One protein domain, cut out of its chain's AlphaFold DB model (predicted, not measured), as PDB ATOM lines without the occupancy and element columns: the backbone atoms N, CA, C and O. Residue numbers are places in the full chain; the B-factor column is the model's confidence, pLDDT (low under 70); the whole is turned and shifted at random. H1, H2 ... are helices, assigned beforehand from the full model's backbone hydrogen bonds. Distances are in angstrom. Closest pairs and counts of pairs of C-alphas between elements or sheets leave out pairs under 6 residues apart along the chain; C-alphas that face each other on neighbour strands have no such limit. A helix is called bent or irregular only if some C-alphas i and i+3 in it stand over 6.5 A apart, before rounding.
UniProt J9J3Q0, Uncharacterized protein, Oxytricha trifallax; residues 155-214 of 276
ATOM      1  N   ASP A 155     -11.527  -1.316 -41.509       58.84
ATOM      2  CA  ASP A 155     -11.750  -0.210 -40.573       58.84
ATOM      3  C   ASP A 155     -10.481   0.616 -40.314       58.84
ATOM      4  O   ASP A 155     -10.517   1.846 -40.305       58.84
ATOM      5  N   MET A 156      -9.322  -0.031 -40.187       60.56
ATOM      6  CA  MET A 156      -8.041   0.649 -39.967       60.56
ATOM      7  C   MET A 156      -7.550   1.408 -41.211       60.56
ATOM      8  O   MET A 156      -6.864   2.425 -41.070       60.56
ATOM      9  N   LYS A 157      -7.942   0.973 -42.419       61.06
ATOM     10  CA  LYS A 157      -7.703   1.730 -43.663       61.06
ATOM     11  C   LYS A 157      -8.452   3.065 -43.649       61.06
ATOM     12  O   LYS A 157      -7.861   4.087 -43.989       61.06
ATOM     13  N   ILE A 158      -9.694   3.074 -43.161       61.03
ATOM     14  CA  ILE A 158     -10.518   4.289 -43.049       61.03
ATOM     15  C   ILE A 158      -9.904   5.276 -42.044       61.03
ATOM     16  O   ILE A 158      -9.813   6.472 -42.327       61.03
ATOM     17  N   TYR A 159      -9.430   4.799 -40.887       61.12
ATOM     18  CA  TYR A 159      -8.774   5.668 -39.898       61.12
ATOM     19  C   TYR A 159      -7.441   6.239 -40.402       61.12
ATOM     20  O   TYR A 159      -7.172   7.425 -40.193       61.12
ATOM     21  N   GLY A 160      -6.638   5.439 -41.111       69.56
ATOM     22  CA  GLY A 160      -5.394   5.904 -41.731       69.56
ATOM     23  C   GLY A 160      -5.633   6.944 -42.829       69.56
ATOM     24  O   GLY A 160      -4.924   7.950 -42.904       69.56
ATOM     25  N   GLU A 161      -6.669   6.752 -43.644       70.06
ATOM     26  CA  GLU A 161      -7.042   7.692 -44.701       70.06
ATOM     27  C   GLU A 161      -7.604   9.002 -44.135       70.06
ATOM     28  O   GLU A 161      -7.208  10.084 -44.575       70.06
ATOM     29  N   LYS A 162      -8.433   8.934 -43.086       73.06
ATOM     30  CA  LYS A 162      -8.937  10.119 -42.376       73.06
ATOM     31  C   LYS A 162      -7.806  10.934 -41.748       73.06
ATOM     32  O   LYS A 162      -7.791  12.156 -41.898       73.06
ATOM     33  N   ALA A 163      -6.847  10.277 -41.092       72.88
ATOM     34  CA  ALA A 163      -5.682  10.940 -40.507       72.88
ATOM     35  C   ALA A 163      -4.806  11.599 -41.586       72.88
ATOM     36  O   ALA A 163      -4.411  12.757 -41.448       72.88
ATOM     37  N   ARG A 164      -4.577  10.906 -42.707       74.75
ATOM     38  CA  ARG A 164      -3.829  11.444 -43.850       74.75
ATOM     39  C   ARG A 164      -4.530  12.649 -44.486       74.75
ATOM     40  O   ARG A 164      -3.862  13.625 -44.823       74.75
ATOM     41  N   LEU A 165      -5.853  12.610 -44.640       77.19
ATOM     42  CA  LEU A 165      -6.640  13.741 -45.147       77.19
ATOM     43  C   LEU A 165      -6.612  14.932 -44.181       77.19
ATOM     44  O   LEU A 165      -6.508  16.073 -44.625       77.19
ATOM     45  N   GLN A 166      -6.648  14.686 -42.867       77.38
ATOM     46  CA  GLN A 166      -6.477  15.735 -41.859       77.38
ATOM     47  C   GLN A 166      -5.094  16.385 -41.940       77.38
ATOM     48  O   GLN A 166      -5.009  17.610 -41.977       77.38
ATOM     49  N   GLU A 167      -4.027  15.593 -42.042       76.94
ATOM     50  CA  GLU A 167      -2.660  16.111 -42.144       76.94
ATOM     51  C   GLU A 167      -2.448  16.909 -43.444       76.94
ATOM     52  O   GLU A 167      -1.806  17.963 -43.447       76.94
ATOM     53  N   GLN A 168      -3.018  16.445 -44.563       76.50
ATOM     54  CA  GLN A 168      -2.995  17.182 -45.828       76.50
ATOM     55  C   GLN A 168      -3.767  18.503 -45.733       76.50
ATOM     56  O   GLN A 168      -3.250  19.535 -46.171       76.50
ATOM     57  N   ASN A 169      -4.949  18.503 -45.112       74.06
ATOM     58  CA  ASN A 169      -5.723  19.722 -44.876       74.06
ATOM     59  C   ASN A 169      -4.994  20.700 -43.949       74.06
ATOM     60  O   ASN A 169      -4.978  21.899 -44.217       74.06
ATOM     61  N   GLU A 170      -4.330  20.218 -42.900       77.81
ATOM     62  CA  GLU A 170      -3.565  21.071 -41.988       77.81
ATOM     63  C   GLU A 170      -2.325  21.673 -42.674       77.81
ATOM     64  O   GLU A 170      -2.022  22.855 -42.490       77.81
ATOM     65  N   LYS A 171      -1.644  20.904 -43.538       77.56
ATOM     66  CA  LYS A 171      -0.546  21.406 -44.387       77.56
ATOM     67  C   LYS A 171      -1.027  22.457 -45.387       77.56
ATOM     68  O   LYS A 171      -0.319  23.438 -45.612       77.56
ATOM     69  N   LEU A 172      -2.207  22.272 -45.982       71.38
ATOM     70  CA  LEU A 172      -2.822  23.270 -46.861       71.38
ATOM     71  C   LEU A 172      -3.200  24.535 -46.082       71.38
ATOM     72  O   LEU A 172      -2.882  25.631 -46.534       71.38
ATOM     73  N   ARG A 173      -3.768  24.394 -44.879       67.94
ATOM     74  CA  ARG A 173      -4.128  25.523 -44.009       67.94
ATOM     75  C   ARG A 173      -2.909  26.366 -43.627       67.94
ATOM     76  O   ARG A 173      -2.919  27.573 -43.840       67.94
ATOM     77  N   LYS A 174      -1.820  25.732 -43.176       69.31
ATOM     78  CA  LYS A 174      -0.553  26.415 -42.830       69.31
ATOM     79  C   LYS A 174       0.088  27.130 -44.026       69.31
ATOM     80  O   LYS A 174       0.716  28.168 -43.855       69.31
ATOM     81  N   LYS A 175      -0.077  26.605 -45.247       66.38
ATOM     82  CA  LYS A 175       0.373  27.276 -46.482       66.38
ATOM     83  C   LYS A 175      -0.525  28.447 -46.895       66.38
ATOM     84  O   LYS A 175      -0.053  29.333 -47.600       66.38
ATOM     85  N   GLN A 176      -1.791  28.453 -46.482       60.84
ATOM     86  CA  GLN A 176      -2.744  29.524 -46.777       60.84
ATOM     87  C   GLN A 176      -2.673  30.686 -45.774       60.84
ATOM     88  O   GLN A 176      -2.885  31.823 -46.193       60.84
ATOM     89  N   GLU A 177      -2.314  30.445 -44.507       57.75
ATOM     90  CA  GLU A 177      -2.173  31.476 -43.456       57.75
ATOM     91  C   GLU A 177      -1.358  32.726 -43.876       57.75
ATOM     92  O   GLU A 177      -1.799  33.841 -43.592       57.75
ATOM     93  N   PRO A 178      -0.243  32.627 -44.633       56.19
ATOM     94  CA  PRO A 178       0.481  33.807 -45.115       56.19
ATOM     95  C   PRO A 178      -0.300  34.636 -46.148       56.19
ATOM     96  O   PRO A 178      -0.127  35.848 -46.219       56.19
ATOM     97  N   SER A 179      -1.160  33.991 -46.945       54.88
ATOM     98  CA  SER A 179      -1.897  34.602 -48.065       54.88
ATOM     99  C   SER A 179      -3.241  35.231 -47.676       54.88
ATOM    100  O   SER A 179      -3.876  35.874 -48.516       54.88
ATOM    101  N   TYR A 180      -3.677  35.018 -46.430       54.28
ATOM    102  CA  TYR A 180      -4.906  35.562 -45.842       54.28
ATOM    103  C   TYR A 180      -4.641  36.656 -44.799       54.28
ATOM    104  O   TYR A 180      -5.588  37.159 -44.205       54.28
ATOM    105  N   ASN A 181      -3.385  37.074 -44.596       60.84
ATOM    106  CA  ASN A 181      -3.066  38.258 -43.793       60.84
ATOM    107  C   ASN A 181      -3.467  39.529 -44.551       60.84
ATOM    108  O   ASN A 181      -2.629  40.232 -45.116       60.84
ATOM    109  N   VAL A 182      -4.768  39.808 -44.560       58.53
ATOM    110  CA  VAL A 182      -5.389  40.953 -45.238       58.53
ATOM    111  C   VAL A 182      -4.805  42.288 -44.759       58.53
ATOM    112  O   VAL A 182      -4.860  43.281 -45.481       58.53
ATOM    113  N   ASP A 183      -4.204  42.313 -43.568       62.03
ATOM    114  CA  ASP A 183      -3.577  43.483 -42.937       62.03
ATOM    115  C   ASP A 183      -2.222  43.880 -43.528       62.03
ATOM    116  O   ASP A 183      -1.744  44.981 -43.270       62.03
ATOM    117  N   LYS A 184      -1.613  43.022 -44.356       64.69
ATOM    118  CA  LYS A 184      -0.380  43.343 -45.097       64.69
ATOM    119  C   LYS A 184      -0.619  43.613 -46.586       64.69
ATOM    120  O   LYS A 184       0.342  43.878 -47.300       64.69
ATOM    121  N   LEU A 185      -1.867  43.508 -47.050       66.62
ATOM    122  CA  LEU A 185      -2.241  43.744 -48.444       66.62
ATOM    123  C   LEU A 185      -2.583  45.216 -48.666       66.62
ATOM    124  O   LEU A 185      -3.177  45.871 -47.806       66.62
ATOM    125  N   THR A 186      -2.252  45.718 -49.852       76.44
ATOM    126  CA  THR A 186      -2.715  47.035 -50.301       76.44
ATOM    127  C   THR A 186      -4.249  47.051 -50.419       76.44
ATOM    128  O   THR A 186      -4.865  45.992 -50.583       76.44
ATOM    129  N   PRO A 187      -4.910  48.220 -50.326       75.25
ATOM    130  CA  PRO A 187      -6.372  48.304 -50.398       75.25
ATOM    131  C   PRO A 187      -6.959  47.674 -51.675       75.25
ATOM    132  O   PRO A 187      -7.990  47.009 -51.600       75.25
ATOM    133  N   GLU A 188      -6.271  47.785 -52.814       79.31
ATOM    134  CA  GLU A 188      -6.697  47.180 -54.086       79.31
ATOM    135  C   GLU A 188      -6.580  45.645 -54.081       79.31
ATOM    136  O   GLU A 188      -7.479  44.929 -54.527       79.31
ATOM    137  N   GLU A 189      -5.493  45.105 -53.528       76.50
ATOM    138  CA  GLU A 189      -5.307  43.655 -53.409       76.50
ATOM    139  C   GLU A 189      -6.274  43.047 -52.390       76.50
ATOM    140  O   GLU A 189      -6.771  41.936 -52.593       76.50
ATOM    141  N   ARG A 190      -6.577  43.781 -51.312       77.62
ATOM    142  CA  ARG A 190      -7.589  43.413 -50.318       77.62
ATOM    143  C   ARG A 190      -8.965  43.306 -50.967       77.62
ATOM    144  O   ARG A 190      -9.637  42.299 -50.763       77.62
ATOM    145  N   GLU A 191      -9.369  44.286 -51.772       78.62
ATOM    146  CA  GLU A 191     -10.658  44.247 -52.466       78.62
ATOM    147  C   GLU A 191     -10.734  43.075 -53.454       78.62
ATOM    148  O   GLU A 191     -11.706  42.317 -53.446       78.62
ATOM    149  N   ARG A 192      -9.666  42.835 -54.224       82.94
ATOM    150  CA  ARG A 192      -9.583  41.680 -55.130       82.94
ATOM    151  C   ARG A 192      -9.677  40.347 -54.381       82.94
ATOM    152  O   ARG A 192     -10.382  39.443 -54.827       82.94
ATOM    153  N   LYS A 193      -9.009  40.230 -53.230       80.94
ATOM    154  CA  LYS A 193      -9.057  39.040 -52.365       80.94
ATOM    155  C   LYS A 193     -10.448  38.840 -51.759       80.94
ATOM    156  O   LYS A 193     -10.932  37.714 -51.706       80.94
ATOM    157  N   ILE A 194     -11.108  39.914 -51.326       80.25
ATOM    158  CA  ILE A 194     -12.484  39.866 -50.812       80.25
ATOM    159  C   ILE A 194     -13.441  39.415 -51.916       80.25
ATOM    160  O   ILE A 194     -14.253  38.523 -51.679       80.25
ATOM    161  N   GLN A 195     -13.316  39.952 -53.131       83.81
ATOM    162  CA  GLN A 195     -14.119  39.515 -54.276       83.81
ATOM    163  C   GLN A 195     -13.886  38.037 -54.610       83.81
ATOM    164  O   GLN A 195     -14.841  37.306 -54.870       83.81
ATOM    165  N   GLU A 196     -12.635  37.576 -54.551       83.75
ATOM    166  CA  GLU A 196     -12.292  36.165 -54.719       83.75
ATOM    167  C   GLU A 196     -12.958  35.297 -53.636       83.75
ATOM    168  O   GLU A 196     -13.646  34.329 -53.968       83.75
ATOM    169  N   MET A 197     -12.849  35.676 -52.356       79.06
ATOM    170  CA  MET A 197     -13.512  34.978 -51.245       79.06
ATOM    171  C   MET A 197     -15.036  34.951 -51.400       79.06
ATOM    172  O   MET A 197     -15.651  33.904 -51.208       79.06
ATOM    173  N   MET A 198     -15.652  36.070 -51.792       79.75
ATOM    174  CA  MET A 198     -17.092  36.139 -52.056       79.75
ATOM    175  C   MET A 198     -17.498  35.233 -53.224       79.75
ATOM    176  O   MET A 198     -18.559  34.613 -53.177       79.75
ATOM    177  N   GLY A 199     -16.666  35.132 -54.262       84.81
ATOM    178  CA  GLY A 199     -16.883  34.220 -55.385       84.81
ATOM    179  C   GLY A 199     -16.827  32.751 -54.966       84.81
ATOM    180  O   GLY A 199     -17.695  31.971 -55.360       84.81
ATOM    181  N   TYR A 200     -15.853  32.376 -54.133       81.12
ATOM    182  CA  TYR A 200     -15.769  31.022 -53.577       81.12
ATOM    183  C   TYR A 200     -16.937  30.701 -52.643       81.12
ATOM    184  O   TYR A 200     -17.500  29.613 -52.747       81.12
ATOM    185  N   ALA A 201     -17.342  31.643 -51.786       77.25
ATOM    186  CA  ALA A 201     -18.493  31.472 -50.905       77.25
ATOM    187  C   ALA A 201     -19.782  31.226 -51.706       77.25
ATOM    188  O   ALA A 201     -20.477  30.248 -51.454       77.25
ATOM    189  N   LYS A 202     -20.036  32.032 -52.749       80.31
ATOM    190  CA  LYS A 202     -21.194  31.846 -53.638       80.31
ATOM    191  C   LYS A 202     -21.202  30.478 -54.315       80.31
ATOM    192  O   LYS A 202     -22.220  29.802 -54.276       80.31
ATOM    193  N   LYS A 203     -20.072  30.043 -54.881       82.12
ATOM    194  CA  LYS A 203     -19.968  28.715 -55.511       82.12
ATOM    195  C   LYS A 203     -20.208  27.583 -54.516       82.12
ATOM    196  O   LYS A 203     -20.875  26.610 -54.843       82.12
ATOM    197  N   HIS A 204     -19.680  27.710 -53.302       80.56
ATOM    198  CA  HIS A 204     -19.883  26.707 -52.262       80.56
ATOM    199  C   HIS A 204     -21.353  26.639 -51.818       80.56
ATOM    200  O   HIS A 204     -21.895  25.549 -51.627       80.56
ATOM    201  N   ASP A 205     -22.016  27.790 -51.703       77.19
ATOM    202  CA  ASP A 205     -23.450  27.856 -51.425       77.19
ATOM    203  C   ASP A 205     -24.271  27.268 -52.581       77.19
ATOM    204  O   ASP A 205     -25.164  26.461 -52.336       77.19
ATOM    205  N   GLU A 206     -23.936  27.579 -53.835       79.19
ATOM    206  CA  GLU A 206     -24.555  26.988 -55.030       79.19
ATOM    207  C   GLU A 206     -24.402  25.459 -55.052       79.19
ATOM    208  O   GLU A 206     -25.387  24.748 -55.229       79.19
ATOM    209  N   GLU A 207     -23.204  24.922 -54.807       80.19
ATOM    210  CA  GLU A 207     -22.966  23.474 -54.754       80.19
ATOM    211  C   GLU A 207     -23.738  22.793 -53.619       80.19
ATOM    212  O   GLU A 207     -24.278  21.693 -53.791       80.19
ATOM    213  N   ARG A 208     -23.807  23.437 -52.449       79.50
ATOM    214  CA  ARG A 208     -24.603  22.948 -51.320       79.50
ATOM    215  C   ARG A 208     -26.091  22.955 -51.660       79.50
ATOM    216  O   ARG A 208     -26.778  21.981 -51.351       79.50
ATOM    217  N   ASN A 209     -26.574  24.004 -52.316       73.94
ATOM    218  CA  ASN A 209     -27.967  24.117 -52.732       73.94
ATOM    219  C   ASN A 209     -28.322  23.097 -53.811       73.94
ATOM    220  O   ASN A 209     -29.353  22.445 -53.691       73.94
ATOM    221  N   ILE A 210     -27.446  22.857 -54.790       76.81
ATOM    222  CA  ILE A 210     -27.654  21.815 -55.805       76.81
ATOM    223  C   ILE A 210     -27.769  20.446 -55.133       76.81
ATOM    224  O   ILE A 210     -28.644  19.659 -55.483       76.81
ATOM    225  N   LYS A 211     -26.926  20.159 -54.135       78.06
ATOM    226  CA  LYS A 211     -26.987  18.888 -53.399       78.06
ATOM    227  C   LYS A 211     -28.252  18.746 -52.547       78.06
ATOM    228  O   LYS A 211     -28.763  17.636 -52.451       78.06
ATOM    229  N   LEU A 212     -28.737  19.820 -51.918       74.69
ATOM    230  CA  LEU A 212     -29.927  19.765 -51.054       74.69
ATOM    231  C   LEU A 212     -31.253  19.861 -51.821       74.69
ATOM    232  O   LEU A 212     -32.206  19.173 -51.471       74.69
ATOM    233  N   PHE A 213     -31.322  20.731 -52.823       70.38
ATOM    234  CA  PHE A 213     -32.559  21.151 -53.485       70.38
ATOM    235  C   PHE A 213     -32.574  20.831 -54.985       70.38
ATOM    236  O   PHE A 213     -33.583  21.053 -55.646       70.38
ATOM    237  N   GLY A 214     -31.476  20.316 -55.548       73.94
ATOM    238  CA  GLY A 214     -31.358  20.052 -56.985       73.94
ATOM    239  C   GLY A 214     -31.201  21.313 -57.844       73.94
ATOM    240  O   GLY A 214     -31.186  21.211 -59.067       73.94
TER     241      GLY A 214
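AT A GLANCE: This is residues 155 to 214 of the 276 residues of an uncharacterized protein of Oxytricha trifallax (UniProt J9J3Q0). Two long helices, H1 and then H2, make an open V, joined at its point by the short link of residues 181 to 186. The whole is flat, and most of each arm stands free, with no third part filling the space between the arms. The printed part has 60 residues with two named helices and no named strand, and its class is all helix. It is extended, with a radius of gyration of the C-alphas of 16.6 A and spans of 50 by 34 by 9 A.

HOW THE PARTS SIT: H1, residues 155 to 180, has a kink of 26 degrees near residue 174. It is irregular, but only just: C-alphas 175 and 178 are 6.7 A apart. After the short link comes H2, residues 187 to 213. H1 and H2 are apart, but only just, their closest C-alphas being 8.5 A from each other. Residues 155 to 178 of H1 stand free, and so do residues 195 to 205 and 207 to 213 of H2. In H2 every O i to N i+4 pair is within hydrogen-bond range; in H1 20 of 22 are.

IN THESE COORDINATES: H1 begins at C-alpha 155, (-11.750, -0.210, -40.573), and measures 36.8 A from first to last C-alpha. H2 begins at C-alpha 187, (-6.372, 48.304, -50.398), measures 37.8 A and ends at C-alpha 213, (-32.559, 21.151, -53.485).

THE WHOLE: The two C-alphas farthest apart are those of Asp 155 and Pro 187, at 49.8 A. The C-alphas of Asp 155 and Gly 214, the first and last printed, are 32.6 A apart. The printed part has no cut and no long link. The mean pLDDT of the printed part is 72.6; residues 155 to 160 and 173 to 185 are under 70.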